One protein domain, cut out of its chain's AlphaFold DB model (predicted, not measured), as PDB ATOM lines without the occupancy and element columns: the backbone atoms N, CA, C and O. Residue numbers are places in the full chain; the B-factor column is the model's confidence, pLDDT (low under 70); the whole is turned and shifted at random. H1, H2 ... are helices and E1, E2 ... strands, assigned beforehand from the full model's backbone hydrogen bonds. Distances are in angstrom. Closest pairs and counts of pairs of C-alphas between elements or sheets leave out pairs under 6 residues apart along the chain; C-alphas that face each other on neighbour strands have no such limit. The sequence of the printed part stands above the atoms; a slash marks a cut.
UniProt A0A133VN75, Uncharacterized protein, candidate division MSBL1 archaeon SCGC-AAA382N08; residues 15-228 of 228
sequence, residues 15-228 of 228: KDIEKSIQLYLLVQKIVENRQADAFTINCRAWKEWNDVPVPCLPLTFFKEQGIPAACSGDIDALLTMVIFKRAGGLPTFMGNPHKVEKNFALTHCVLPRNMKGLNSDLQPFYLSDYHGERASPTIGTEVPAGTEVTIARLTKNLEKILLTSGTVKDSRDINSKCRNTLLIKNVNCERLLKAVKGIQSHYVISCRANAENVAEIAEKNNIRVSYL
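This is residues 15 to 228 of the 228 residues of an uncharacterized protein of candidate division MSBL1 archaeon SCGC-AAA382N08 (UniProt A0A133VN75). The model is a closed barrel of six strands, E3, E4, E9, E8, E7 and E10, with H4, H5 and H6 on its outside and the short strand E11 added along E8. Beside the barrel sits a smaller part, where H3 packs on the two-stranded sheet of E1 and E2, on E6 of the hairpin E5 and E6, and on H1. The printed part has 214 residues with six named helices and eleven named strands, in the order H1 E1 H2 H3 E2 H4 E3 E4 E5 E6 E7 E8 E9 H5 E10 H6 E11, a mixed class of helices and strands. The barrel's ring is antiparallel, E11 is parallel to E8, E1 and E2 are parallel, and E5 and E6 are antiparallel. The whole is compact, with a radius of gyration of the C-alphas of 16.2 A and spans of 46 by 40 by 36 A.

Start in the barrel with the hairpin of E3, residues 92 to 100, and E4, residues 103 to 108, where N 98 and O 105 are 2.9 A apart, within hydrogen-bond range. Next round the ring, E9, residues 180 to 185, is antiparallel to E4, with N 106 and O 182 at 3.0 A. E8, residues 160 to 172, forms a hairpin with E9, with N 183 and O 170 at 2.9 A, and bends by 88 degrees at residue 169. E7, residues 148 to 154, forms a hairpin with E8, with N 151 and O 164 at 2.8 A; E7, E8 and E9 are a meander, each strand the antiparallel neighbour of the one before. E10, residues 203 to 206, closes the ring, with N 152 and O 204 at 2.8 A to E7 and N 93 and O 205 at 2.8 A to E3. E11, residues 224 to 227, is parallel to E8, with N 161 and O 224 at 2.9 A. Outside the barrel, H4, residues 75 to 86, lies over E7 and E10 at a height over the sheet of 8.0 A. H6, residues 211 to 220, lies over E8 at 8.9 A. H4 touches H6 with residues 83 to 86 alone, about perpendicular at 74 degrees, the C-alphas of Phe 84 and Val 214 being closest at 6.3 A. H5, residues 189 to 195, is outside the barrel too, over none of its strands, at 6.6 A. Now look at E1, residues 39 to 41, and E2, residues 69 to 71, where N 70 and O 39 are 2.9 A apart. With H2, residues 44 to 48, and H3, residues 56 to 64, they make a strand-helix-strand unit, two parallel neighbour strands with helices between, its crossover right-handed. The closest C-alphas of H3 and E2 are those of Leu 59 and Ala 69, 5.6 A apart. H1, residues 15 to 33, touches H3 with residues 20 to 24 alone, at a steep tilt of 47 degrees, the same way; Tyr 24 and Pro 58 have the closest C-alphas, 4.7 A apart. In the hairpin of E5, residues 125 to 130, and E6, residues 134 to 141, N 128 and O 138 are 3.0 A apart; the closest C-alphas of H3 and E6 are those of Leu 57 and Thr 138, at 4.8 A. Every O i to N i+4 pair is within hydrogen-bond range in H1, H3, H4, H5 and H6; H2 has 0 of 1, and 1 of 2 O i to N i+3 pairs.

Find C-alpha 15 at (217.724, 466.151, 458.512); from there H1 runs 26.8 A to C-alpha 33. E8 begins at C-alpha 160, at (223.498, 424.492, 470.394), and spans 30.4 A; E3 spans 21.3 A, E7 20.3 A and E6 18.9 A. H4 spans 16.4 A, H6 14.3 A and H3 12.5 A. E11 ends at C-alpha 227, at (213.844, 421.141, 467.889).

The C-alphas farthest apart, those of Lys 15 and Asn 222, are 47.5 A apart. The printed part has no cut, and its one long link is residues 109 to 124, between E4 and E5. Mean pLDDT of the printed part is 93.9; look for low confidence, under 70, at residues 175 to 176 and 199.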
ATOM      1  N   LYS A  15     216.407 466.263 457.866       92.19
ATOM      2  CA  LYS A  15     217.724 466.151 458.512       92.19
ATOM      3  C   LYS A  15     217.924 464.865 459.332       92.19
ATOM      4  O   LYS A  15     219.043 464.372 459.437       92.19
ATOM      5  N   ASP A  16     216.864 464.328 459.939       92.69
ATOM      6  CA  ASP A  16     216.948 463.122 460.772       92.69
ATOM      7  C   ASP A  16     217.117 461.885 459.879       92.69
ATOM      8  O   ASP A  16     217.860 460.955 460.205       92.69
ATOM      9  N   ILE A  17     216.477 461.915 458.705       93.31
ATOM     10  CA  ILE A  17     216.640 460.919 457.647       93.31
ATOM     11  C   ILE A  17     218.049 461.022 457.056       93.31
ATOM     12  O   ILE A  17     218.757 460.020 457.023       93.31
ATOM     13  N   GLU A  18     218.493 462.221 456.674       95.31
ATOM     14  CA  GLU A  18     219.832 462.468 456.118       95.31
ATOM     15  C   GLU A  18     220.943 461.960 457.040       95.31
ATOM     16  O   GLU A  18     221.819 461.227 456.586       95.31
ATOM     17  N   LYS A  19     220.880 462.255 458.345       95.25
ATOM     18  CA  LYS A  19     221.839 461.728 459.331       95.25
ATOM     19  C   LYS A  19     221.866 460.199 459.357       95.25
ATOM     20  O   LYS A  19     222.928 459.593 459.496       95.25
ATOM     21  N   SER A  20     220.708 459.551 459.238       95.62
ATOM     22  CA  SER A  20     220.632 458.089 459.217       95.62
ATOM     23  C   SER A  20     221.195 457.497 457.923       95.62
ATOM     24  O   SER A  20     221.890 456.483 457.967       95.62
ATOM     25  N   ILE A  21     220.981 458.163 456.784       97.44
ATOM     26  CA  ILE A  21     221.601 457.793 455.506       97.44
ATOM     27  C   ILE A  21     223.120 457.997 455.550       97.44
ATOM     28  O   ILE A  21     223.860 457.121 455.113       97.44
ATOM     29  N   GLN A  22     223.611 459.087 456.142       97.69
ATOM     30  CA  GLN A  22     225.047 459.301 456.358       97.69
ATOM     31  C   GLN A  22     225.661 458.178 457.202       97.69
ATOM     32  O   GLN A  22     226.722 457.658 456.857       97.69
ATOM     33  N   LEU A  23     224.977 457.754 458.271       97.25
ATOM     34  CA  LEU A  23     225.401 456.607 459.071       97.25
ATOM     35  C   LEU A  23     225.422 455.312 458.244       97.25
ATOM     36  O   LEU A  23     226.375 454.545 458.354       97.25
ATOM     37  N   TYR A  24     224.411 455.073 457.402       98.25
ATOM     38  CA  TYR A  24     224.397 453.931 456.483       98.25
ATOM     39  C   TYR A  24     225.618 453.934 455.551       98.25
ATOM     40  O   TYR A  24     226.336 452.938 455.512       98.25
ATOM     41  N   LEU A  25     225.910 455.056 454.884       98.50
ATOM     42  CA  LEU A  25     227.056 455.187 453.973       98.50
ATOM     43  C   LEU A  25     228.401 455.016 454.696       98.50
ATOM     44  O   LEU A  25     229.319 454.383 454.175       98.50
ATOM     45  N   LEU A  26     228.524 455.540 455.920       98.06
ATOM     46  CA  LEU A  26     229.717 455.348 456.744       98.06
ATOM     47  C   LEU A  26     229.932 453.867 457.073       98.06
ATOM     48  O   LEU A  26     231.034 453.347 456.899       98.06
ATOM     49  N   VAL A  27     228.884 453.184 457.541       98.12
ATOM     50  CA  VAL A  27     228.951 451.750 457.854       98.12
ATOM     51  C   VAL A  27     229.222 450.944 456.585       98.12
ATOM     52  O   VAL A  27     230.015 450.010 456.638       98.12
ATOM     53  N   GLN A  28     228.653 451.337 455.445       98.44
ATOM     54  CA  GLN A  28     228.885 450.686 454.156       98.44
ATOM     55  C   GLN A  28     230.366 450.732 453.789       98.44
ATOM     56  O   GLN A  28     230.964 449.689 453.544       98.44
ATOM     57  N   LYS A  29     230.992 451.909 453.886       98.50
ATOM     58  CA  LYS A  29     232.429 452.064 453.643       98.50
ATOM     59  C   LYS A  29     233.280 451.215 454.591       98.50
ATOM     60  O   LYS A  29     234.307 450.682 454.182       98.50
ATOM     61  N   ILE A  30     232.875 451.067 455.856       98.31
ATOM     62  CA  ILE A  30     233.567 450.183 456.809       98.31
ATOM     63  C   ILE A  30     233.426 448.718 456.385       98.31
ATOM     64  O   ILE A  30     234.427 448.006 456.365       98.31
ATOM     65  N   VAL A  31     232.214 448.274 456.047       98.31
ATOM     66  CA  VAL A  31     231.931 446.902 455.604       98.31
ATOM     67  C   VAL A  31     232.733 446.563 454.346       98.31
ATOM     68  O   VAL A  31     233.393 445.529 454.320       98.31
ATOM     69  N   GLU A  32     232.755 447.458 453.358       97.94
ATOM     70  CA  GLU A  32     233.515 447.305 452.112       97.94
ATOM     71  C   GLU A  32     235.027 447.258 452.368       97.94
ATOM     72  O   GLU A  32     235.692 446.302 451.972       97.94
ATOM     73  N   ASN A  33     235.575 448.228 453.111       98.44
ATOM     74  CA  ASN A  33     237.010 448.288 453.414       98.44
ATOM     75  C   ASN A  33     237.503 447.092 454.237       98.44
ATOM     76  O   ASN A  33     238.670 446.717 454.154       98.44
ATOM     77  N   ARG A  34     236.638 446.529 455.088       97.81
ATOM     78  CA  ARG A  34     236.948 445.350 455.905       97.81
ATOM     79  C   ARG A  34     236.592 444.038 455.214       97.81
ATOM     80  O   ARG A  34     236.861 442.996 455.801       97.81
ATOM     81  N   GLN A  35     235.983 444.091 454.026       97.56
ATOM     82  CA  GLN A  35     235.432 442.932 453.320       97.56
ATOM     83  C   GLN A  35     234.542 442.076 454.240       97.56
ATOM     84  O   GLN A  35     234.624 440.851 454.261       97.56
ATOM     85  N   ALA A  36     233.733 442.734 455.074       97.56
ATOM     86  CA  ALA A  36     232.953 442.062 456.103       97.56
ATOM     87  C   ALA A  36     231.685 441.421 455.518       97.56
ATOM     88  O   ALA A  36     230.842 442.096 454.935       97.56
ATOM     89  N   ASP A  37     231.497 440.123 455.756       97.06
ATOM     90  CA  ASP A  37     230.304 439.383 455.317       97.06
ATOM     91  C   ASP A  37     229.074 439.564 456.217       97.06
ATOM     92  O   ASP A  37     227.961 439.189 455.829       97.06
ATOM     93  N   ALA A  38     229.293 440.046 457.440       98.44
ATOM     94  CA  ALA A  38     228.309 440.198 458.503       98.44
ATOM     95  C   ALA A  38     228.852 441.145 459.586       98.44
ATOM     96  O   ALA A  38     230.063 441.208 459.804       98.44
ATOM     97  N   PHE A  39     227.977 441.853 460.301       98.56
ATOM     98  CA  PHE A  39     228.392 442.723 461.406       98.56
ATOM     99  C   PHE A  39     227.285 442.937 462.446       98.56
ATOM    100  O   PHE A  39     226.108 442.657 462.222       98.56
ATOM    101  N   THR A  40     227.660 443.471 463.606       97.38
ATOM    102  CA  THR A  40     226.715 443.911 464.637       97.38
ATOM    103  C   THR A  40     227.102 445.289 465.158       97.38
ATOM    104  O   THR A  40     228.281 445.642 465.156       97.38
ATOM    105  N   ILE A  41     226.119 446.074 465.601       96.06
ATOM    106  CA  ILE A  41     226.348 447.382 466.229       96.06
ATOM    107  C   ILE A  41     225.810 447.349 467.657       96.06
ATOM    108  O   ILE A  41     224.624 447.097 467.880       96.06
ATOM    109  N   ASN A  42     226.662 447.656 468.638       93.44
ATOM    110  CA  ASN A  42     226.228 447.866 470.019       93.44
ATOM    111  C   ASN A  42     225.654 449.281 470.197       93.44
ATOM    112  O   ASN A  42     226.332 450.202 470.642       93.44
ATOM    113  N   CYS A  43     224.388 449.452 469.820       88.94
ATOM    114  CA  CYS A  43     223.716 450.750 469.808       88.94
ATOM    115  C   CYS A  43     222.857 451.037 471.047       88.94
ATOM    116  O   CYS A  43     222.112 452.014 471.057       88.94
ATOM    117  N   ARG A  44     222.915 450.205 472.099       83.62
ATOM    118  CA  ARG A  44     222.009 450.341 473.257       83.62
ATOM    119  C   ARG A  44     222.170 451.681 473.979       83.62
ATOM    120  O   ARG A  44     221.175 452.252 474.417       83.62
ATOM    121  N   ALA A  45     223.399 452.188 474.066       84.69
ATOM    122  CA  ALA A  45     223.700 453.490 474.663       84.69
ATOM    123  C   ALA A  45     223.339 454.673 473.748       84.69
ATOM    124  O   ALA A  45     223.180 455.790 474.226       84.69
ATOM    125  N   TRP A  46     223.173 454.443 472.440       88.12
ATOM    126  CA  TRP A  46     223.034 455.528 471.467       88.12
ATOM    127  C   TRP A  46     221.705 456.251 471.592       88.12
ATOM    128  O   TRP A  46     221.623 457.395 471.168       88.12
ATOM    129  N   LYS A  47     220.684 455.626 472.196       81.06
ATOM    130  CA  LYS A  47     219.399 456.281 472.480       81.06
ATOM    131  C   LYS A  47     219.570 457.584 473.272       81.06
ATOM    132  O   LYS A  47     218.838 458.523 472.992       81.06
ATOM    133  N   GLU A  48     220.590 457.657 474.129       83.06
ATOM    134  CA  GLU A  48     220.925 458.823 474.961       83.06
ATOM    135  C   GLU A  48     221.778 459.879 474.228       83.06
ATOM    136  O   GLU A  48     222.041 460.953 474.758       83.06
ATOM    137  N   TRP A  49     222.269 459.584 473.020       84.81
ATOM    138  CA  TRP A  49     223.168 460.474 472.280       84.81
ATOM    139  C   TRP A  49     222.377 461.332 471.308       84.81
ATOM    140  O   TRP A  49     221.939 460.818 470.287       84.81
ATOM    141  N   ASN A  50     222.229 462.630 471.560       75.94
ATOM    142  CA  ASN A  50     221.351 463.487 470.753       75.94
ATOM    143  C   ASN A  50     221.759 463.598 469.270       75.94
ATOM    144  O   ASN A  50     220.887 463.643 468.400       75.94
ATOM    145  N   ASP A  51     223.057 463.572 468.959       82.94
ATOM    146  CA  ASP A  51     223.544 463.888 467.610       82.94
ATOM    147  C   ASP A  51     223.681 462.700 466.656       82.94
ATOM    148  O   ASP A  51     223.719 462.914 465.440       82.94
ATOM    149  N   VAL A  52     223.701 461.474 467.186       88.69
ATOM    150  CA  VAL A  52     223.928 460.239 466.420       88.69
ATOM    151  C   VAL A  52     222.633 459.432 466.343       88.69
ATOM    152  O   VAL A  52     222.142 459.017 467.395       88.69
ATOM    153  N   PRO A  53     222.062 459.180 465.150       92.38
ATOM    154  CA  PRO A  53     220.844 458.386 465.033       92.38
ATOM    155  C   PRO A  53     221.096 456.941 465.476       92.38
ATOM    156  O   PRO A  53     222.182 456.393 465.279       92.38
ATOM    157  N   VAL A  54     220.078 456.285 466.034       94.00
ATOM    158  CA  VAL A  54     220.148 454.833 466.235       94.00
ATOM    159  C   VAL A  54     220.193 454.132 464.869       94.00
ATOM    160  O   VAL A  54     219.546 454.579 463.917       94.00
ATOM    161  N   PRO A  55     220.919 453.012 464.728       95.94
ATOM    162  CA  PRO A  55     221.211 452.423 463.425       95.94
ATOM    163  C   PRO A  55     220.066 451.549 462.883       95.94
ATOM    164  O   PRO A  55     220.314 450.669 462.067       95.94
ATOM    165  N   CYS A  56     218.816 451.734 463.325       96.06
ATOM    166  CA  CYS A  56     217.707 450.852 462.945       96.06
ATOM    167  C   CYS A  56     217.487 450.818 461.427       96.06
ATOM    168  O   CYS A  56     217.473 449.735 460.843       96.06
ATOM    169  N   LEU A  57     217.389 451.990 460.791       96.75
ATOM    170  CA  LEU A  57     217.248 452.105 459.340       96.75
ATOM    171  C   LEU A  57     218.467 451.530 458.576       96.75
ATOM    172  O   LEU A  57     218.249 450.640 457.751       96.75
ATOM    173  N   PRO A  58     219.732 451.910 458.880       97.88
ATOM    174  CA  PRO A  58     220.911 451.282 458.282       97.88
ATOM    175  C   PRO A  58     220.917 449.757 458.396       97.88
ATOM    176  O   PRO A  58     221.101 449.060 457.403       97.88
ATOM    177  N   LEU A  59     220.673 449.218 459.596       98.38
ATOM    178  CA  LEU A  59     220.663 447.775 459.828       98.38
ATOM    179  C   LEU A  59     219.606 447.080 458.964       98.38
ATOM    180  O   LEU A  59     219.852 445.964 458.505       98.38
ATOM    181  N   THR A  60     218.432 447.683 458.767       98.25
ATOM    182  CA  THR A  60     217.405 447.158 457.856       98.25
ATOM    183  C   THR A  60     217.927 447.088 456.424       98.25
ATOM    184  O   THR A  60     217.866 446.014 455.833       98.25
ATOM    185  N   PHE A  61     218.524 448.161 455.898       98.38
ATOM    186  CA  PHE A  61     219.045 448.188 454.526       98.38
ATOM    187  C   PHE A  61     220.134 447.144 454.267       98.38
ATOM    188  O   PHE A  61     220.070 446.441 453.263       98.38
ATOM    189  N   PHE A  62     221.078 446.956 455.193       98.69
ATOM    190  CA  PHE A  62     222.089 445.899 455.045       98.69
ATOM    191  C   PHE A  62     221.469 444.503 454.969       98.69
ATOM    192  O   PHE A  62     221.870 443.691 454.136       98.69
ATOM    193  N   LYS A  63     220.448 444.231 455.789       98.56
ATOM    194  CA  LYS A  63     219.726 442.957 455.723       98.56
ATOM    195  C   LYS A  63     218.993 442.786 454.397       98.56
ATOM    196  O   LYS A  63     219.038 441.692 453.843       98.56
ATOM    197  N   GLU A  64     218.360 443.840 453.886       98.25
ATOM    198  CA  GLU A  64     217.694 443.819 452.576       98.25
ATOM    199  C   GLU A  64     218.676 443.531 451.433       98.25
ATOM    200  O   GLU A  64     218.307 442.863 450.471       98.25
ATOM    201  N   GLN A  65     219.934 443.958 451.577       97.88
ATOM    202  CA  GLN A  65     221.046 443.688 450.655       97.88
ATOM    203  C   GLN A  65     221.707 442.315 450.870       97.88
ATOM    204  O   GLN A  65     222.669 441.967 450.191       97.88
ATOM    205  N   GLY A  66     221.209 441.514 451.814       97.81
ATOM    206  CA  GLY A  66     221.728 440.175 452.085       97.81
ATOM    207  C   GLY A  66     222.977 440.129 452.963       97.81
ATOM    208  O   GLY A  66     223.655 439.099 453.025       97.81
ATOM    209  N   ILE A  67     223.267 441.212 453.684       98.50
ATOM    210  CA  ILE A  67     224.329 441.269 454.687       98.50
ATOM    211  C   ILE A  67     223.695 441.084 456.076       98.50
ATOM    212  O   ILE A  67     222.929 441.941 456.528       98.50
ATOM    213  N   PRO A  68     223.986 439.976 456.788       98.69
ATOM    214  CA  PRO A  68     223.600 439.811 458.181       98.69
ATOM    215  C   PRO A  68     224.089 440.981 459.041       98.69
ATOM    216  O   PRO A  68     225.287 441.170 459.244       98.69
ATOM    217  N   ALA A  69     223.139 441.768 459.544       98.44
ATOM    218  CA  ALA A  69     223.401 442.965 460.330       98.44
ATOM    219  C   ALA A  69     222.565 442.948 461.619       98.44
ATOM    220  O   ALA A  69     221.355 443.235 461.597       98.44
ATOM    221  N   ALA A  70     223.210 442.584 462.729       97.56
ATOM    222  CA  ALA A  70     222.574 442.448 464.035       97.56
ATOM    223  C   ALA A  70     222.626 443.746 464.863       97.56
ATOM    224  O   ALA A  70     223.481 444.615 464.693       97.56
ATOM    225  N   CYS A  71     221.668 443.874 465.772       95.62
ATOM    226  CA  CYS A  71     221.520 444.982 466.704       95.62
ATOM    227  C   CYS A  71     222.107 444.616 468.079       95.62
ATOM    228  O   CYS A  71     222.291 443.444 468.404       95.62
ATOM    229  N   SER A  72     222.325 445.626 468.923       93.12
ATOM    230  CA  SER A  72     222.708 445.488 470.336       93.12
ATOM    231  C   SER A  72     224.011 444.724 470.597       93.12
ATOM    232  O   SER A  72     224.213 444.233 471.703       93.12
ATOM    233  N   GLY A  73     224.897 444.610 469.603       93.94
ATOM    234  CA  GLY A  73     226.124 443.826 469.744       93.94
ATOM    235  C   GLY A  73     225.871 442.323 469.920       93.94
ATOM    236  O   GLY A  73     226.749 441.624 470.411       93.94
ATOM    237  N   ASP A  74     224.681 441.823 469.564       94.44
ATOM    238  CA  ASP A  74     224.300 440.424 469.792       94.44
ATOM    239  C   ASP A  74     224.979 439.504 468.765       94.44
ATOM    240  O   ASP A  74     224.512 439.344 467.633       94.44
ATOM    241  N   ILE A  75     226.120 438.938 469.164       94.12
ATOM    242  CA  ILE A  75     226.918 438.021 468.344       94.12
ATOM    243  C   ILE A  75     226.177 436.696 468.127       94.12
ATOM    244  O   ILE A  75     226.228 436.153 467.027       94.12
ATOM    245  N   ASP A  76     225.429 436.203 469.117       94.38
ATOM    246  CA  ASP A  76     224.678 434.949 468.994       94.38
ATOM    247  C   ASP A  76     223.599 435.069 467.908       94.38
ATOM    248  O   ASP A  76     223.442 434.197 467.048       94.38
ATOM    249  N   ALA A  77     222.867 436.189 467.910       96.06
ATOM    250  CA  ALA A  77     221.890 436.497 466.875       96.06
ATOM    251  C   ALA A  77     222.566 436.702 465.516       96.06
ATOM    252  O   ALA A  77     222.087 436.159 464.522       96.06
ATOM    253  N   LEU A  78     223.700 437.412 465.465       97.75
ATOM    254  CA  LEU A  78     224.457 437.600 464.226       97.75
ATOM    255  C   LEU A  78     224.873 436.260 463.607       97.75
ATOM    256  O   LEU A  78     224.634 436.026 462.425       97.75
ATOM    257  N   LEU A  79     225.447 435.360 464.405       97.12
ATOM    258  CA  LEU A  79     225.858 434.034 463.948       97.12
ATOM    259  C   LEU A  79     224.655 433.172 463.550       97.12
ATOM    260  O   LEU A  79     224.727 432.444 462.564       97.12
ATOM    261  N   THR A  80     223.513 433.324 464.226       97.81
ATOM    262  CA  THR A  80     222.254 432.700 463.789       97.81
ATOM    263  C   THR A  80     221.839 433.195 462.395       97.81
ATOM    264  O   THR A  80     221.461 432.397 461.542       97.81
ATOM    265  N   MET A  81     221.952 434.500 462.118       98.56
ATOM    266  CA  MET A  81     221.680 435.066 460.788       98.56
ATOM    267  C   MET A  81     222.682 434.565 459.734       98.56
ATOM    268  O   MET A  81     222.302 434.352 458.584       98.56
ATOM    269  N   VAL A  82     223.946 434.338 460.107       98.38
ATOM    270  CA  VAL A  82     224.958 433.731 459.223       98.38
ATOM    271  C   VAL A  82     224.613 432.275 458.900       98.38
ATOM    272  O   VAL A  82     224.702 431.883 457.737       98.38
ATOM    273  N   ILE A  83     224.159 431.487 459.879       98.25
ATOM    274  CA  ILE A  83     223.665 430.119 459.644       98.25
ATOM    275  C   ILE A  83     222.485 430.151 458.666       98.25
ATOM    276  O   ILE A  83     222.494 429.427 457.672       98.25
ATOM    277  N   PHE A  84     221.520 431.057 458.866       98.50
ATOM    278  CA  PHE A  84     220.435 431.260 457.904       98.50
ATOM    279  C   PHE A  84     220.952 431.641 456.514       98.50
ATOM    280  O   PHE A  84     220.487 431.070 455.534       98.50
ATOM    281  N   LYS A  85     221.935 432.545 456.400       97.94
ATOM    282  CA  LYS A  85     222.566 432.895 455.113       97.94
ATOM    283  C   LYS A  85     223.118 431.670 454.398       97.94
ATOM    284  O   LYS A  85     222.840 431.485 453.217       97.94
ATOM    285  N   ARG A  86     223.846 430.815 455.115       97.38
ATOM    286  CA  ARG A  86     224.404 429.569 454.568       97.38
ATOM    287  C   ARG A  86     223.321 428.558 454.176       97.38
ATOM    288  O   ARG A  86     223.528 427.818 453.226       97.38
ATOM    289  N   ALA A  87     222.166 428.587 454.838       97.50
ATOM    290  CA  ALA A  87     220.997 427.772 454.507       97.50
ATOM    291  C   ALA A  87     220.093 428.373 453.401       97.50
ATOM    292  O   ALA A  87     219.005 427.855 453.154       97.50
ATOM    293  N   GLY A  88     220.489 429.483 452.756       96.00
ATOM    294  CA  GLY A  88     219.666 430.169 451.742       96.00
ATOM    295  C   GLY A  88     218.486 430.970 452.318       96.00
ATOM    296  O   GLY A  88     217.548 431.322 451.605       96.00
ATOM    297  N   GLY A  89     218.528 431.263 453.617       94.94
ATOM    298  CA  GLY A  89     217.459 431.856 454.416       94.94
ATOM    299  C   GLY A  89     217.456 433.378 454.518       94.94
ATOM    300  O   GLY A  89     216.928 433.896 455.501       94.94
ATOM    301  N   LEU A  90     218.063 434.105 453.581       96.69
ATOM    302  CA  LEU A  90     218.065 435.569 453.624       96.69
ATOM    303  C   LEU A  90     216.832 436.200 452.956       96.69
ATOM    304  O   LEU A  90     216.326 435.659 451.970       96.69
ATOM    305  N   PRO A  91     216.420 437.392 453.422       98.25
ATOM    306  CA  PRO A  91     216.926 438.094 454.606       98.25
ATOM    307  C   PRO A  91     216.300 437.541 455.901       98.25
ATOM    308  O   PRO A  91     215.389 436.714 455.876       98.25
ATOM    309  N   THR A  92     216.791 438.004 457.051       98.56
ATOM    310  CA  THR A  92     216.339 437.534 458.370       98.56
ATOM    311  C   THR A  92     215.918 438.676 459.283       98.56
ATOM    312  O   THR A  92     216.548 439.732 459.275       98.56
ATOM    313  N   PHE A  93     214.947 438.440 460.160       98.56
ATOM    314  CA  PHE A  93     214.497 439.394 461.171       98.56
ATOM    315  C   PHE A  93     214.897 438.941 462.575       98.56
ATOM    316  O   PHE A  93     214.503 437.863 463.006       98.56
ATOM    317  N   MET A  94     215.652 439.766 463.305       97.94
ATOM    318  CA  MET A  94     215.940 439.528 464.722       97.94
ATOM    319  C   MET A  94     214.970 440.294 465.619       97.94
ATOM    320  O   MET A  94     214.558 441.401 465.270       97.94
ATOM    321  N   GLY A  95     214.675 439.778 466.810       96.00
ATOM    322  CA  GLY A  95     213.924 440.559 467.785       96.00
ATOM    323  C   GLY A  95     213.729 439.911 469.140       96.00
ATOM    324  O   GLY A  95     214.158 438.786 469.379       96.00
ATOM    325  N   ASN A  96     213.104 440.667 470.039       94.50
ATOM    326  CA  ASN A  96     212.872 440.235 471.411       94.50
ATOM    327  C   ASN A  96     211.649 439.314 471.468       94.50
ATOM    328  O   ASN A  96     210.565 439.726 471.028       94.50
ATOM    329  N   PRO A  97     211.797 438.083 471.984       94.19
ATOM    330  CA  PRO A  97     210.703 437.140 472.071       94.19
ATOM    331  C   PRO A  97     209.798 437.494 473.255       94.19
ATOM    332  O   PRO A  97     210.260 437.834 474.343       94.19
ATOM    333  N   HIS A  98     208.493 437.391 473.060       93.50
ATOM    334  CA  HIS A  98     207.499 437.473 474.126       93.50
ATOM    335  C   HIS A  98     206.231 436.719 473.704       93.50
ATOM    336  O   HIS A  98     206.147 436.175 472.602       93.50
ATOM    337  N   LYS A  99     205.248 436.642 474.601       93.69
ATOM    338  CA  LYS A  99     203.967 435.970 474.357       93.69
ATOM    339  C   LYS A  99     202.866 437.018 474.209       93.69
ATOM    340  O   LYS A  99     202.763 437.918 475.040       93.69
ATOM    341  N   VAL A 100     202.039 436.882 473.173       93.25
ATOM    342  CA  VAL A 100     200.801 437.658 472.996       93.25
ATOM    343  C   VAL A 100     199.655 436.668 472.838       93.25
ATOM    344  O   VAL A 100     199.567 435.956 471.830       93.25
ATOM    345  N   GLU A 101     198.789 436.599 473.852       91.75
ATOM    346  CA  GLU A 101     197.779 435.545 474.004       91.75
ATOM    347  C   GLU A 101     198.433 434.150 473.940       91.75
ATOM    348  O   GLU A 101     199.223 433.792 474.809       91.75
ATOM    349  N   LYS A 102     198.143 433.370 472.894       92.88
ATOM    350  CA  LYS A 102     198.712 432.042 472.624       92.88
ATOM    351  C   LYS A 102     199.807 432.032 471.550       92.88
ATOM    352  O   LYS A 102     200.256 430.959 471.170       92.88
ATOM    353  N   ASN A 103     200.180 433.195 471.016       95.94
ATOM    354  CA  ASN A 103     201.088 433.310 469.873       95.94
ATOM    355  C   ASN A 103     202.476 433.755 470.329       95.94
ATOM    356  O   ASN A 103     202.615 434.534 471.281       95.94
ATOM    357  N   PHE A 104     203.489 433.291 469.603       96.56
ATOM    358  CA  PHE A 104     204.857 433.738 469.790       96.56
ATOM    359  C   PHE A 104     204.983 435.098 469.126       96.56
ATOM    360  O   PHE A 104     204.516 435.279 468.005       96.56
ATOM    361  N   ALA A 105     205.575 436.061 469.810       96.19
ATOM    362  CA  ALA A 105     205.718 437.405 469.292       96.19
ATOM    363  C   ALA A 105     207.192 437.796 469.270       96.19
ATOM    364  O   ALA A 105     207.895 437.648 470.271       96.19
ATOM    365  N   LEU A 106     207.647 438.315 468.131       96.62
ATOM    366  CA  LEU A 106     209.007 438.814 467.958       96.62
ATOM    367  C   LEU A 106     208.966 440.298 467.602       96.62
ATOM    368  O   LEU A 106     208.389 440.662 466.578       96.62
ATOM    369  N   THR A 107     209.575 441.145 468.436       95.69
ATOM    370  CA  THR A 107     209.499 442.611 468.295       95.69
ATOM    371  C   THR A 107     210.875 443.251 468.153       95.69
ATOM    372  O   THR A 107     211.749 443.028 468.997       95.69
ATOM    373  N   HIS A 108     211.058 444.072 467.109       95.31
ATOM    374  CA  HIS A 108     212.251 444.904 466.906       95.31
ATOM    375  C   HIS A 108     212.056 445.971 465.803       95.31
ATOM    376  O   HIS A 108     211.203 445.852 464.931       95.31
ATOM    377  N   CYS A 109     212.882 447.020 465.791       93.81
ATOM    378  CA  CYS A 109     212.861 448.113 464.798       93.81
ATOM    379  C   CYS A 109     213.618 447.815 463.485       93.81
ATOM    380  O   CYS A 109     213.986 448.739 462.774       93.81
ATOM    381  N   VAL A 110     213.945 446.553 463.185       96.38
ATOM    382  CA  VAL A 110     214.874 446.217 462.082       96.38
ATOM    383  C   VAL A 110     214.325 445.168 461.113       96.38
ATOM    384  O   VAL A 110     215.071 444.311 460.650       96.38
ATOM    385  N   LEU A 111     213.015 445.179 460.852       97.94
ATOM    386  CA  LEU A 111     212.379 444.242 459.917       97.94
ATOM    387  C   LEU A 111     212.717 444.619 458.459       97.94
ATOM    388  O   LEU A 111     212.380 445.730 458.051       97.94
ATOM    389  N   PRO A 112     213.363 443.731 457.675       98.12
ATOM    390  CA  PRO A 112     213.545 443.916 456.231       98.12
ATOM    391  C   PRO A 112     212.208 443.902 455.487       98.12
ATOM    392  O   PRO A 112     211.319 443.125 455.831       98.12
ATOM    393  N   ARG A 113     212.069 444.701 454.425       98.12
ATOM    394  CA  ARG A 113     210.853 444.721 453.590       98.12
ATOM    395  C   ARG A 113     210.779 443.552 452.608       98.12
ATOM    396  O   ARG A 113     209.696 443.214 452.151       98.12
ATOM    397  N   ASN A 114     211.902 442.918 452.280       97.88
ATOM    398  CA  ASN A 114     211.991 441.803 451.332       97.88
ATOM    399  C   ASN A 114     212.144 440.440 452.035       97.88
ATOM    400  O   ASN A 114     212.913 439.590 451.595       97.88
ATOM    401  N   MET A 115     211.412 440.191 453.130       98.06
ATOM    402  CA  MET A 115     211.516 438.931 453.898       98.06
ATOM    403  C   MET A 115     211.311 437.651 453.070       98.06
ATOM    404  O   MET A 115     211.835 436.604 453.437       98.06
ATOM    405  N   LYS A 116     210.607 437.719 451.931       96.50
ATOM    406  CA  LYS A 116     210.411 436.586 451.007       96.50
ATOM    407  C   LYS A 116     211.642 436.273 450.136       96.50
ATOM    408  O   LYS A 116     211.669 435.249 449.448       96.50
ATOM    409  N   GLY A 117     212.677 437.109 450.170       97.00
ATOM    410  CA  GLY A 117     213.971 436.877 449.530       97.00
ATOM    411  C   GLY A 117     214.626 438.141 449.000       97.00
ATOM    412  O   GLY A 117     213.966 439.141 448.760       97.00
ATOM    413  N   LEU A 118     215.932 438.075 448.739       96.88
ATOM    414  CA  LEU A 118     216.707 439.238 448.281       96.88
ATOM    415  C   LEU A 118     216.168 439.869 446.988       96.88
ATOM    416  O   LEU A 118     216.192 441.086 446.858       96.88
ATOM    417  N   ASN A 119     215.604 439.049 446.095       96.00
ATOM    418  CA  ASN A 119     215.015 439.483 444.824       96.00
ATOM    419  C   ASN A 119     213.477 439.597 444.868       96.00
ATOM    420  O   ASN A 119     212.851 439.676 443.818       96.00
ATOM    421  N   SER A 120     212.848 439.516 446.048       95.88
ATOM    422  CA  SER A 120     211.393 439.685 446.162       95.88
ATOM    423  C   SER A 120     211.008 441.159 446.225       95.88
ATOM    424  O   SER A 120     211.769 441.961 446.770       95.88
ATOM    425  N   ASP A 121     209.790 441.480 445.791       95.81
ATOM    426  CA  ASP A 121     209.225 442.820 445.942       95.81
ATOM    427  C   ASP A 121     209.272 443.297 447.399       95.81
ATOM    428  O   ASP A 121     208.954 442.559 448.343       95.81
ATOM    429  N   LEU A 122     209.647 444.564 447.574       96.69
ATOM    430  CA  LEU A 122     209.630 445.218 448.875       96.69
ATOM    431  C   LEU A 122     208.180 445.374 449.336       96.69
ATOM    432  O   LEU A 122     207.346 445.938 448.627       96.69
ATOM    433  N   GLN A 123     207.883 444.901 450.545       97.06
ATOM    434  CA  GLN A 123     206.584 445.134 451.163       97.06
ATOM    435  C   GLN A 123     206.352 446.636 451.400       97.06
ATOM    436  O   GLN A 123     207.314 447.384 451.630       97.06
ATOM    437  N   PRO A 124     205.082 447.091 451.376       95.38
ATOM    438  CA  PRO A 124     204.733 448.452 451.750       95.38
ATOM    439  C   PRO A 124     205.324 448.825 453.107       95.38
ATOM    440  O   PRO A 124     205.474 447.994 454.010       95.38
ATOM    441  N   PHE A 125     205.677 450.096 453.251       94.25
ATOM    442  CA  PHE A 125     206.316 450.580 454.458       94.25
ATOM    443  C   PHE A 125     205.885 452.000 454.795       94.25
ATOM    444  O   PHE A 125     205.411 452.746 453.940       94.25
ATOM    445  N   TYR A 126     206.108 452.376 456.047       91.25
ATOM    446  CA  TYR A 126     206.088 453.760 456.492       91.25
ATOM    447  C   TYR A 126     207.356 454.058 457.289       91.25
ATOM    448  O   TYR A 126     207.962 453.172 457.904       91.25
ATOM    449  N   LEU A 127     207.769 455.322 457.263       90.81
ATOM    450  CA  LEU A 127     208.838 455.814 458.119       90.81
ATOM    451  C   LEU A 127     208.264 456.208 459.471       90.81
ATOM    452  O   LEU A 127     207.205 456.831 459.560       90.81
ATOM    453  N   SER A 128     208.992 455.869 460.523       88.56
ATOM    454  CA  SER A 128     208.641 456.251 461.878       88.56
ATOM    455  C   SER A 128     209.880 456.558 462.692       88.56
ATOM    456  O   SER A 128     211.003 456.248 462.295       88.56
ATOM    457  N   ASP A 129     209.666 457.177 463.838       88.44
ATOM    458  CA  ASP A 129     210.712 457.483 464.792       88.44
ATOM    459  C   ASP A 129     211.023 456.268 465.694       88.44
ATOM    460  O   ASP A 129     210.331 455.234 465.690       88.44
ATOM    461  N   TYR A 130     212.100 456.376 466.469       88.81
ATOM    462  CA  TYR A 130     212.539 455.323 467.367       88.81
ATOM    463  C   TYR A 130     211.638 455.293 468.605       88.81
ATOM    464  O   TYR A 130     211.710 456.174 469.460       88.81
ATOM    465  N   HIS A 131     210.794 454.259 468.681       85.69
ATOM    466  CA  HIS A 131     209.910 453.937 469.812       85.69
ATOM    467  C   HIS A 131     208.863 455.002 470.186       85.69
ATOM    468  O   HIS A 131     208.239 454.892 471.235       85.69
ATOM    469  N   GLY A 132     208.650 456.031 469.361       80.00
ATOM    470  CA  GLY A 132     207.835 457.192 469.743       80.00
ATOM    471  C   GLY A 132     208.572 458.147 470.680       80.00
ATOM    472  O   GLY A 132     207.980 459.108 471.158       80.00
ATOM    473  N   GLU A 133     209.845 457.873 470.966       80.31
ATOM    474  CA  GLU A 133     210.637 458.563 471.983       80.31
ATOM    475  C   GLU A 133     211.629 459.538 471.357       80.31
ATOM    476  O   GLU A 133     211.980 460.552 471.960       80.31
ATOM    477  N   ARG A 134     212.116 459.236 470.146       84.75
ATOM    478  CA  ARG A 134     213.219 459.987 469.553       84.75
ATOM    479  C   ARG A 134     213.163 460.042 468.037       84.75
ATOM    480  O   ARG A 134     213.061 459.003 467.388       84.75
ATOM    481  N   ALA A 135     213.392 461.239 467.490       87.94
ATOM    482  CA  ALA A 135     213.546 461.521 466.062       87.94
ATOM    483  C   ALA A 135     214.800 460.850 465.459       87.94
ATOM    484  O   ALA A 135     215.819 461.475 465.187       87.94
ATOM    485  N   SER A 136     214.727 459.535 465.294       91.00
ATOM    486  CA  SER A 136     215.703 458.705 464.606       91.00
ATOM    487  C   SER A 136     214.930 457.682 463.781       91.00
ATOM    488  O   SER A 136     214.096 456.970 464.344       91.00
ATOM    489  N   PRO A 137     215.166 457.595 462.466       92.56
ATOM    490  CA  PRO A 137     214.277 456.866 461.582       92.56
ATOM    491  C   PRO A 137     214.393 455.349 461.744       92.56
ATOM    492  O   PRO A 137     215.468 454.771 461.933       92.56
ATOM    493  N   THR A 138     213.249 454.702 461.596       92.25
ATOM    494  CA  THR A 138     213.060 453.262 461.470       92.25
ATOM    495  C   THR A 138     211.964 453.007 460.440       92.25
ATOM    496  O   THR A 138     211.131 453.870 460.159       92.25
ATOM    497  N   ILE A 139     211.956 451.799 459.886       92.75
ATOM    498  CA  ILE A 139     210.902 451.335 458.989       92.75
ATOM    499  C   ILE A 139     209.893 450.510 459.785       92.75
ATOM    500  O   ILE A 139     210.277 449.623 460.554       92.75
ATOM    501  N   GLY A 140     208.614 450.813 459.587       93.94
ATOM    502  CA  GLY A 140     207.521 449.893 459.859       93.94
ATOM    503  C   GLY A 140     207.080 449.228 458.561       93.94
ATOM    504  O   GLY A 140     206.813 449.911 457.573       93.94
ATOM    505  N   THR A 141     207.035 447.902 458.547       95.75
ATOM    506  CA  THR A 141     206.590 447.097 457.404       95.75
ATOM    507  C   THR A 141     205.914 445.821 457.910       95.75
ATOM    508  O   THR A 141     205.721 445.643 459.115       95.75
ATOM    509  N   GLU A 142     205.522 444.938 457.002       96.12
ATOM    510  CA  GLU A 142     204.808 443.716 457.334       96.12
ATOM    511  C   GLU A 142     205.398 442.490 456.649       96.12
ATOM    512  O   GLU A 142     206.014 442.560 455.590       96.12
ATOM    513  N   VAL A 143     205.170 441.337 457.270       97.75
ATOM    514  CA  VAL A 143     205.220 440.045 456.597       97.75
ATOM    515  C   VAL A 143     203.772 439.565 456.439       97.75
ATOM    516  O   VAL A 143     203.037 439.554 457.435       97.75
ATOM    517  N   PRO A 144     203.333 439.173 455.227       96.38
ATOM    518  CA  PRO A 144     201.960 438.733 455.004       96.38
ATOM    519  C   PRO A 144     201.556 437.566 455.910       96.38
ATOM    520  O   PRO A 144     202.323 436.617 456.107       96.38
ATOM    521  N   ALA A 145     200.330 437.608 456.431       97.94
ATOM    522  CA  ALA A 145     199.762 436.492 457.179       97.94
ATOM    523  C   ALA A 145     199.716 435.219 456.316       97.94
ATOM    524  O   ALA A 145     199.495 435.281 455.109       97.94
ATOM    525  N   GLY A 146     199.934 434.062 456.940       98.06
ATOM    526  CA  GLY A 146     200.074 432.782 456.245       98.06
ATOM    527  C   GLY A 146     201.489 432.487 455.740       98.06
ATOM    528  O   GLY A 146     201.724 431.389 455.255       98.06
ATOM    529  N   THR A 147     202.439 433.421 455.867       98.19
ATOM    530  CA  THR A 147     203.842 433.161 455.508       98.19
ATOM    531  C   THR A 147     204.464 432.179 456.498       98.19
ATOM    532  O   THR A 147     204.485 432.449 457.702       98.19
ATOM    533  N   GLU A 148     204.982 431.061 455.998       98.06
ATOM    534  CA  GLU A 148     205.759 430.108 456.793       98.06
ATOM    535  C   GLU A 148     207.111 430.707 457.182       98.06
ATOM    536  O   GLU A 148     207.744 431.437 456.415       98.06
ATOM    537  N   VAL A 149     207.538 430.420 458.408       98.44
ATOM    538  CA  VAL A 149     208.786 430.925 458.967       98.44
ATOM    539  C   VAL A 149     209.524 429.852 459.744       98.44
ATOM    540  O   VAL A 149     208.924 429.044 460.452       98.44
ATOM    541  N   THR A 150     210.847 429.921 459.692       98.50
ATOM    542  CA  THR A 150     211.735 429.198 460.598       98.50
ATOM    543  C   THR A 150     212.329 430.179 461.597       98.50
ATOM    544  O   THR A 150     212.780 431.271 461.242       98.50
ATOM    545  N   ILE A 151     212.300 429.788 462.866       98.38
ATOM    546  CA  ILE A 151     212.750 430.575 464.007       98.38
ATOM    547  C   ILE A 151     213.936 429.855 464.623       98.38
ATOM    548  O   ILE A 151     213.834 428.680 464.979       98.38
ATOM    549  N   ALA A 152     215.040 430.567 464.799       97.56
ATOM    550  CA  ALA A 152     216.213 430.005 465.431       97.56
ATOM    551  C   ALA A 152     216.881 430.954 466.419       97.56
ATOM    552  O   ALA A 152     216.722 432.178 466.370       97.56
ATOM    553  N   ARG A 153     217.660 430.359 467.319       95.81
ATOM    554  CA  ARG A 153     218.625 431.065 468.154       95.81
ATOM    555  C   ARG A 153     219.804 430.158 468.473       95.81
ATOM    556  O   ARG A 153     219.633 429.126 469.122       95.81
ATOM    557  N   LEU A 154     220.998 430.587 468.096       95.19
ATOM    558  CA  LEU A 154     222.240 430.035 468.614       95.19
ATOM    559  C   LEU A 154     222.409 430.449 470.084       95.19
ATOM    560  O   LEU A 154     222.121 431.582 470.463       95.19
ATOM    561  N   THR A 155     222.805 429.510 470.936       92.06
ATOM    562  CA  THR A 155     223.004 429.777 472.369       92.06
ATOM    563  C   THR A 155     224.407 430.322 472.650       92.06
ATOM    564  O   THR A 155     225.323 430.043 471.890       92.06
ATOM    565  N   LYS A 156     224.582 431.055 473.760       82.69
ATOM    566  CA  LYS A 156     225.805 431.802 474.140       82.69
ATOM    567  C   LYS A 156     227.156 431.070 473.991       82.69
ATOM    568  O   LYS A 156     228.171 431.720 473.769       82.69
ATOM    569  N   ASN A 157     227.196 429.743 474.118       84.88
ATOM    570  CA  ASN A 157     228.436 428.960 473.973       84.88
ATOM    571  C   ASN A 157     228.647 428.422 472.548       84.88
ATOM    572  O   ASN A 157     229.558 427.642 472.315       84.88
ATOM    573  N   LEU A 158     227.774 428.781 471.605       88.62
ATOM    574  CA  LEU A 158     227.760 428.343 470.206       88.62
ATOM    575  C   LEU A 158     227.592 426.825 469.991       88.62
ATOM    576  O   LEU A 158     227.549 426.367 468.861       88.62
ATOM    577  N   GLU A 159     227.405 426.039 471.052       92.00
ATOM    578  CA  GLU A 159     227.285 424.573 470.984       92.00
ATOM    579  C   GLU A 159     225.910 424.057 470.555       92.00
ATOM    580  O   GLU A 159     225.740 422.863 470.300       92.00
ATOM    581  N   LYS A 160     224.883 424.909 470.610       95.00
ATOM    582  CA  LYS A 160     223.498 424.492 470.394       95.00
ATOM    583  C   LYS A 160     222.679 425.585 469.734       95.00
ATOM    584  O   LYS A 160     222.677 426.719 470.222       95.00
ATOM    585  N   ILE A 161     221.917 425.207 468.715       96.56
ATOM    586  CA  ILE A 161     220.888 426.027 468.084       96.56
ATOM    587  C   ILE A 161     219.503 425.535 468.512       96.56
ATOM    588  O   ILE A 161     219.184 424.347 468.466       96.56
ATOM    589  N   LEU A 162     218.683 426.462 468.994       96.44
ATOM    590  CA  LEU A 162     217.258 426.248 469.209       96.44
ATOM    591  C   LEU A 162     216.556 426.498 467.884       96.44
ATOM    592  O   LEU A 162     216.817 427.532 467.274       96.44
ATOM    593  N   LEU A 163     215.688 425.586 467.459       97.44
ATOM    594  CA  LEU A 163     215.091 425.623 466.131       97.44
ATOM    595  C   LEU A 163     213.619 425.220 466.191       97.44
ATOM    596  O   LEU A 163     213.261 424.238 466.836       97.44
ATOM    597  N   THR A 164     212.761 425.984 465.531       97.12
ATOM    598  CA  THR A 164     211.341 425.663 465.376       97.12
ATOM    599  C   THR A 164     210.793 426.344 464.125       97.12
ATOM    600  O   THR A 164     211.465 427.183 463.519       97.12
ATOM    601  N   SER A 165     209.569 426.005 463.745       97.69
ATOM    602  CA  SER A 165     208.864 426.618 462.621       97.69
ATOM    603  C   SER A 165     207.483 427.082 463.058       97.69
ATOM    604  O   SER A 165     206.946 426.637 464.069       97.69
ATOM    605  N   GLY A 166     206.904 427.995 462.295       97.56
ATOM    606  CA  GLY A 166     205.544 428.454 462.513       97.56
ATOM    607  C   GLY A 166     205.045 429.286 461.348       97.56
ATOM    608  O   GLY A 166     205.718 429.435 460.334       97.56
ATOM    609  N   THR A 167     203.876 429.888 461.526       98.44
ATOM    610  CA  THR A 167     203.228 430.673 460.474       98.44
ATOM    611  C   THR A 167     202.954 432.082 460.973       98.44
ATOM    612  O   THR A 167     202.407 432.262 462.067       98.44
ATOM    613  N   VAL A 168     203.263 433.101 460.171       98.56
ATOM    614  CA  VAL A 168     202.894 434.487 460.478       98.56
ATOM    615  C   VAL A 168     201.373 434.586 460.580       98.56
ATOM    616  O   VAL A 168     200.638 434.303 459.636       98.56
ATOM    617  N   LYS A 169     200.884 434.974 461.753       98.25
ATOM    618  CA  LYS A 169     199.480 435.303 462.007       98.25
ATOM    619  C   LYS A 169     199.199 436.759 461.654       98.25
ATOM    620  O   LYS A 169     198.150 437.038 461.084       98.25
ATOM    621  N   ASP A 170     200.088 437.668 462.050       97.12
ATOM    622  CA  ASP A 170     199.869 439.111 461.930       97.12
ATOM    623  C   ASP A 170     201.185 439.896 462.050       97.12
ATOM    624  O   ASP A 170     202.123 439.433 462.707       97.12
ATOM    625  N   SER A 171     201.212 441.099 461.478       96.31
ATOM    626  CA  SER A 171     202.288 442.086 461.627       96.31
ATOM    627  C   SER A 171     201.720 443.346 462.277       96.31
ATOM    628  O   SER A 171     200.713 443.879 461.814       96.31
ATOM    629  N   ARG A 172     202.326 443.813 463.372       93.06
ATOM    630  CA  ARG A 172     201.791 444.917 464.189       93.06
ATOM    631  C   ARG A 172     202.843 445.975 464.503       93.06
ATOM    632  O   ARG A 172     203.954 445.628 464.900       93.06
ATOM    633  N   ASP A 173     202.436 447.241 464.447       89.50
ATOM    634  CA  ASP A 173     203.093 448.329 465.180       89.50
ATOM    635  C   ASP A 173     202.432 448.465 466.556       89.50
ATOM    636  O   ASP A 173     201.210 448.598 466.658       89.50
ATOM    637  N   ILE A 174     203.232 448.399 467.619       79.25
ATOM    638  CA  ILE A 174     202.753 448.543 469.002       79.25
ATOM    639  C   ILE A 174     202.833 450.007 469.475       79.25
ATOM    640  O   ILE A 174     202.408 450.306 470.584       79.25
ATOM    641  N   ASN A 175     203.269 450.943 468.625       65.88
ATOM    642  CA  ASN A 175     203.372 452.395 468.826       65.88
ATOM    643  C   ASN A 175     204.273 452.862 469.983       65.88
ATOM    644  O   ASN A 175     205.118 453.720 469.764       65.88
ATOM    645  N   SER A 176     204.108 452.320 471.192       68.69
ATOM    646  CA  SER A 176     204.885 452.607 472.408       68.69
ATOM    647  C   SER A 176     206.112 451.700 472.581       68.69
ATOM    648  O   SER A 176     206.717 451.649 473.649       68.69
ATOM    649  N   LYS A 177     206.438 450.909 471.555       79.62
ATOM    650  CA  LYS A 177     207.567 449.968 471.526       79.62
ATOM    651  C   LYS A 177     208.225 450.017 470.146       79.62
ATOM    652  O   LYS A 177     208.107 450.999 469.421       79.62
ATOM    653  N   CYS A 178     208.916 448.950 469.751       87.38
ATOM    654  CA  CYS A 178     209.426 448.840 468.393       87.38
ATOM    655  C   CYS A 178     208.300 448.785 467.347       87.38
ATOM    656  O   CYS A 178     207.223 448.245 467.606       87.38
ATOM    657  N   ARG A 179     208.613 449.261 466.135       90.19
ATOM    658  CA  ARG A 179     207.659 449.416 465.020       90.19
ATOM    659  C   ARG A 179     207.191 448.128 464.364       90.19
ATOM    660  O   ARG A 179     206.159 448.124 463.706       90.19
ATOM    661  N   ASN A 180     207.943 447.044 464.537       95.06
ATOM    662  CA  ASN A 180     207.617 445.764 463.929       95.06
ATOM    663  C   ASN A 180     207.486 444.700 465.010       95.06
ATOM    664  O   ASN A 180     208.432 444.434 465.757       95.06
ATOM    665  N   THR A 181     206.311 444.087 465.065       96.56
ATOM    666  CA  THR A 181     206.024 442.891 465.849       96.56
ATOM    667  C   THR A 181     205.400 441.844 464.944       96.56
ATOM    668  O   THR A 181     204.299 442.051 464.437       96.56
ATOM    669  N   LEU A 182     206.079 440.712 464.775       97.69
ATOM    670  CA  LEU A 182     205.510 439.551 464.096       97.69
ATOM    671  C   LEU A 182     204.862 438.637 465.127       97.69
ATOM    672  O   LEU A 182     205.526 438.194 466.065       97.69
ATOM    673  N   LEU A 183     203.576 438.346 464.944       97.94
ATOM    674  CA  LEU A 183     202.878 437.304 465.687       97.94
ATOM    675  C   LEU A 183     202.932 436.010 464.891       97.94
ATOM    676  O   LEU A 183     202.449 435.962 463.763       97.94
ATOM    677  N   ILE A 184     203.470 434.958 465.492       98.38
ATOM    678  CA  ILE A 184     203.648 433.644 464.887       98.38
ATOM    679  C   ILE A 184     202.776 432.630 465.631       98.38
ATOM    680  O   ILE A 184     202.839 432.502 466.858       98.38
ATOM    681  N   LYS A 185     201.931 431.921 464.882       97.81
ATOM    682  CA  LYS A 185     201.133 430.791 465.376       97.81
ATOM    683  C   LYS A 185     201.857 429.471 465.099       97.81
ATOM    684  O   LYS A 185     202.821 429.442 464.341       97.81
ATOM    685  N   ASN A 186     201.347 428.388 465.684       96.44
ATOM    686  CA  ASN A 186     201.894 427.031 465.556       96.44
ATOM    687  C   ASN A 186     203.298 426.867 466.169       96.44
ATOM    688  O   ASN A 186     204.069 426.027 465.734       96.44
ATOM    689  N   VAL A 187     203.607 427.656 467.202       95.19
ATOM    690  CA  VAL A 187     204.878 427.613 467.938       95.19
ATOM    691  C   VAL A 187     204.592 427.330 469.408       95.19
ATOM    692  O   VAL A 187     203.734 427.982 470.013       95.19
ATOM    693  N   ASN A 188     205.342 426.408 470.022       93.19
ATOM    694  CA  ASN A 188     205.296 426.207 471.469       93.19
ATOM    695  C   ASN A 188     206.018 427.359 472.188       93.19
ATOM    696  O   ASN A 188     207.200 427.288 472.529       93.19
ATOM    697  N   CYS A 189     205.282 428.450 472.405       90.88
ATOM    698  CA  CYS A 189     205.804 429.708 472.937       90.88
ATOM    699  C   CYS A 189     206.499 429.530 474.287       90.88
ATOM    700  O   CYS A 189     207.547 430.118 474.531       90.88
ATOM    701  N   GLU A 190     205.914 428.727 475.175       90.12
ATOM    702  CA  GLU A 190     206.438 428.541 476.528       90.12
ATOM    703  C   GLU A 190     207.741 427.761 476.521       90.12
ATOM    704  O   GLU A 190     208.687 428.146 477.207       90.12
ATOM    705  N   ARG A 191     207.810 426.699 475.713       91.12
ATOM    706  CA  ARG A 191     209.038 425.926 475.542       91.12
ATOM    707  C   ARG A 191     210.138 426.786 474.932       91.12
ATOM    708  O   ARG A 191     211.259 426.754 475.429       91.12
ATOM    709  N   LEU A 192     209.811 427.587 473.916       90.69
ATOM    710  CA  LEU A 192     210.766 428.474 473.257       90.69
ATOM    711  C   LEU A 192     211.323 429.513 474.241       90.69
ATOM    712  O   LEU A 192     212.532 429.569 474.441       90.69
ATOM    713  N   LEU A 193     210.457 430.247 474.945       89.62
ATOM    714  CA  LEU A 193     210.869 431.271 475.913       89.62
ATOM    715  C   LEU A 193     211.694 430.705 477.083       89.62
ATOM    716  O   LEU A 193     212.607 431.374 477.560       89.62
ATOM    717  N   LYS A 194     211.406 429.477 477.537       89.94
ATOM    718  CA  LYS A 194     212.145 428.813 478.630       89.94
ATOM    719  C   LYS A 194     213.446 428.139 478.179       89.94
ATOM    720  O   LYS A 194     214.284 427.819 479.020       89.94
ATOM    721  N   ALA A 195     213.628 427.883 476.881       87.88
ATOM    722  CA  ALA A 195     214.783 427.144 476.368       87.88
ATOM    723  C   ALA A 195     216.100 427.936 476.437       87.88
ATOM    724  O   ALA A 195     217.188 427.350 476.384       87.88
ATOM    725  N   VAL A 196     216.010 429.258 476.567       81.06
ATOM    726  CA  VAL A 196     217.154 430.159 476.671       81.06
ATOM    727  C   VAL A 196     217.452 430.447 478.137       81.06
ATOM    728  O   VAL A 196     216.587 430.879 478.891       81.06
ATOM    729  N   LYS A 197     218.701 430.213 478.545       71.44
ATOM    730  CA  LYS A 197     219.191 430.510 479.898       71.44
ATOM    731  C   LYS A 197     220.032 431.791 479.887       71.44
ATOM    732  O   LYS A 197     220.848 431.984 478.984       71.44
ATOM    733  N   GLY A 198     219.889 432.625 480.917       70.00
ATOM    734  CA  GLY A 198     220.667 433.860 481.086       70.00
ATOM    735  C   GLY A 198     220.203 435.026 480.201       70.00
ATOM    736  O   GLY A 198     219.093 435.024 479.678       70.00
ATOM    737  N   ILE A 199     221.057 436.046 480.054       66.50
ATOM    738  CA  ILE A 199     220.755 437.270 479.289       66.50
ATOM    739  C   ILE A 199     221.012 437.008 477.803       66.50
ATOM    740  O   ILE A 199     222.127 437.161 477.312       66.50
ATOM    741  N   GLN A 200     219.977 436.562 477.106       72.12
ATOM    742  CA  GLN A 200     220.021 436.162 475.706       72.12
ATOM    743  C   GLN A 200     218.698 436.593 475.060       72.12
ATOM    744  O   GLN A 200     217.672 435.939 475.234       72.12
ATOM    745  N   SER A 201     218.695 437.754 474.400       81.19
ATOM    746  CA  SER A 201     217.454 438.501 474.159       81.19
ATOM    747  C   SER A 201     216.861 438.355 472.764       81.19
ATOM    748  O   SER A 201     215.710 438.736 472.598       81.19
ATOM    749  N   HIS A 202     217.579 437.821 471.769       94.44
ATOM    750  CA  HIS A 202     217.091 437.842 470.384       94.44
ATOM    751  C   HIS A 202     216.927 436.466 469.733       94.44
ATOM    752  O   HIS A 202     217.871 435.685 469.649       94.44
ATOM    753  N   TYR A 203     215.740 436.195 469.198       97.12
ATOM    754  CA  TYR A 203     215.555 435.141 468.195       97.12
ATOM    755  C   TYR A 203     215.657 435.733 466.798       97.12
ATOM    756  O   TYR A 203     215.477 436.939 466.620       97.12
ATOM    757  N   VAL A 204     215.925 434.874 465.818       98.38
ATOM    758  CA  VAL A 204     216.032 435.228 464.405       98.38
ATOM    759  C   VAL A 204     215.008 434.431 463.604       98.38
ATOM    760  O   VAL A 204     214.868 433.226 463.791       98.38
ATOM    761  N   ILE A 205     214.292 435.115 462.717       98.56
ATOM    762  CA  ILE A 205     213.281 434.565 461.816       98.56
ATOM    763  C   ILE A 205     213.774 434.653 460.372       98.56
ATOM    764  O   ILE A 205     214.278 435.696 459.956       98.56
ATOM    765  N   SER A 206     213.551 433.591 459.602       98.38
ATOM    766  CA  SER A 206     213.633 433.570 458.138       98.38
ATOM    767  C   SER A 206     212.300 433.104 457.551       98.38
ATOM    768  O   SER A 206     211.666 432.218 458.120       98.38
ATOM    769  N   CYS A 207     211.892 433.657 456.406       97.69
ATOM    770  CA  CYS A 207     210.758 433.142 455.621       97.69
ATOM    771  C   CYS A 207     211.189 432.181 454.499       97.69
ATOM    772  O   CYS A 207     210.349 431.745 453.717       97.69
ATOM    773  N   ARG A 208     212.494 431.915 454.349       94.50
ATOM    774  CA  ARG A 208     213.043 431.176 453.200       94.50
ATOM    775  C   ARG A 208     213.745 429.884 453.560       94.50
ATOM    776  O   ARG A 208     213.686 428.935 452.784       94.50
ATOM    777  N   ALA A 209     214.451 429.865 454.682       89.75
ATOM    778  CA  ALA A 209     215.085 428.640 455.131       89.75
ATOM    779  C   ALA A 209     214.031 427.731 455.751       89.75
ATOM    780  O   ALA A 209     213.253 428.187 456.584       89.75
ATOM    781  N   ASN A 210     214.047 426.460 455.366       91.94
ATOM    782  CA  ASN A 210     213.372 425.418 456.124       91.94
ATOM    783  C   ASN A 210     214.244 425.019 457.336       91.94
ATOM    784  O   ASN A 210     215.438 425.326 457.401       91.94
ATOM    785  N   ALA A 211     213.644 424.337 458.311       93.94
ATOM    786  CA  ALA A 211     214.362 423.902 459.507       93.94
ATOM    787  C   ALA A 211     215.459 422.868 459.181       93.94
ATOM    788  O   ALA A 211     216.533 422.912 459.772       93.94
ATOM    789  N   GLU A 212     215.226 421.988 458.210       95.81
ATOM    790  CA  GLU A 212     216.160 420.922 457.828       95.81
ATOM    791  C   GLU A 212     217.498 421.473 457.314       95.81
ATOM    792  O   GLU A 212     218.547 421.089 457.819       95.81
ATOM    793  N   ASN A 213     217.485 422.454 456.407       96.25
ATOM    794  CA  ASN A 213     218.707 423.078 455.891       96.25
ATOM    795  C   ASN A 213     219.461 423.829 456.997       96.25
ATOM    796  O   ASN A 213     220.690 423.840 457.030       96.25
ATOM    797  N   VAL A 214     218.738 424.478 457.918       97.69
ATOM    798  CA  VAL A 214     219.357 425.159 459.068       97.69
ATOM    799  C   VAL A 214     220.031 424.147 459.991       97.69
ATOM    800  O   VAL A 214     221.149 424.392 460.448       97.69
ATOM    801  N   ALA A 215     219.369 423.018 460.244       97.88
ATOM    802  CA  ALA A 215     219.910 421.926 461.037       97.88
ATOM    803  C   ALA A 215     221.148 421.312 460.376       97.88
ATOM    804  O   ALA A 215     222.169 421.180 461.040       97.88
ATOM    805  N   GLU A 216     221.110 421.061 459.067       97.81
ATOM    806  CA  GLU A 216     222.248 420.529 458.312       97.81
ATOM    807  C   GLU A 216     223.478 421.448 458.418       97.81
ATOM    808  O   GLU A 216     224.590 420.986 458.683       97.81
ATOM    809  N   ILE A 217     223.296 422.766 458.254       97.69
ATOM    810  CA  ILE A 217     224.389 423.732 458.429       97.69
ATOM    811  C   ILE A 217     224.913 423.716 459.870       97.69
ATOM    812  O   ILE A 217     226.126 423.777 460.072       97.69
ATOM    813  N   ALA A 218     224.034 423.641 460.869       97.19
ATOM    814  CA  ALA A 218     224.437 423.596 462.270       97.19
ATOM    815  C   ALA A 218     225.251 422.327 462.588       97.19
ATOM    816  O   ALA A 218     226.360 422.422 463.117       97.19
ATOM    817  N   GLU A 219     224.755 421.156 462.195       97.25
ATOM    818  CA  GLU A 219     225.378 419.858 462.465       97.25
ATOM    819  C   GLU A 219     226.739 419.719 461.780       97.25
ATOM    820  O   GLU A 219     227.703 419.304 462.424       97.25
ATOM    821  N   LYS A 220     226.872 420.184 460.527       97.31
ATOM    822  CA  LYS A 220     228.168 420.249 459.819       97.31
ATOM    823  C   LYS A 220     229.224 421.081 460.550       97.31
ATOM    824  O   LYS A 220     230.412 420.913 460.300       97.31
ATOM    825  N   ASN A 221     228.802 421.978 461.440       95.81
ATOM    826  CA  ASN A 221     229.675 422.830 462.241       95.81
ATOM    827  C   ASN A 221     229.728 422.400 463.719       95.81
ATOM    828  O   ASN A 221     230.132 423.189 464.569       95.81
ATOM    829  N   ASN A 222     229.339 421.157 464.037       96.00
ATOM    830  CA  ASN A 222     229.310 420.601 465.397       96.00
ATOM    831  C   ASN A 222     228.390 421.366 466.369       96.00
ATOM    832  O   ASN A 222     228.580 421.332 467.587       96.00
ATOM    833  N   ILE A 223     227.371 422.049 465.842       97.50
ATOM    834  CA  ILE A 223     226.348 422.734 466.630       97.50
ATOM    835  C   ILE A 223     225.165 421.782 466.785       97.50
ATOM    836  O   ILE A 223     224.525 421.394 465.812       97.50
ATOM    837  N   ARG A 224     224.832 421.426 468.027       97.00
ATOM    838  CA  ARG A 224     223.698 420.545 468.327       97.00
ATOM    839  C   ARG A 224     222.379 421.230 467.994       97.00
ATOM    840  O   ARG A 224     222.155 422.378 468.385       97.00
ATOM    841  N   VAL A 225     221.462 420.508 467.368       97.50
ATOM    842  CA  VAL A 225     220.131 421.030 467.042       97.50
ATOM    843  C   VAL A 225     219.135 420.615 468.119       97.50
ATOM    844  O   VAL A 225     219.058 419.456 468.518       97.50
ATOM    845  N   SER A 226     218.367 421.579 468.618       95.81
ATOM    846  CA  SER A 226     217.269 421.345 469.553       95.81
ATOM    847  C   SER A 226     215.968 421.823 468.927       95.81
ATOM    848  O   SER A 226     215.669 423.017 468.974       95.81
ATOM    849  N   TYR A 227     215.185 420.881 468.405       95.12
ATOM    850  CA  TYR A 227     213.844 421.141 467.889       95.12
ATOM    851  C   TYR A 227     212.863 421.417 469.034       95.12
ATOM    852  O   TYR A 227     212.758 420.625 469.983       95.12
ATOM    853  N   LEU A 228     212.176 422.560 468.970       89.88
ATOM    854  CA  LEU A 228     211.280 423.059 470.020       89.88
ATOM    855  C   LEU A 228     209.818 423.121 469.591       89.88
ATOM    856  O   LEU A 228     209.546 423.610 468.475       89.88
TER     857      LEU A 228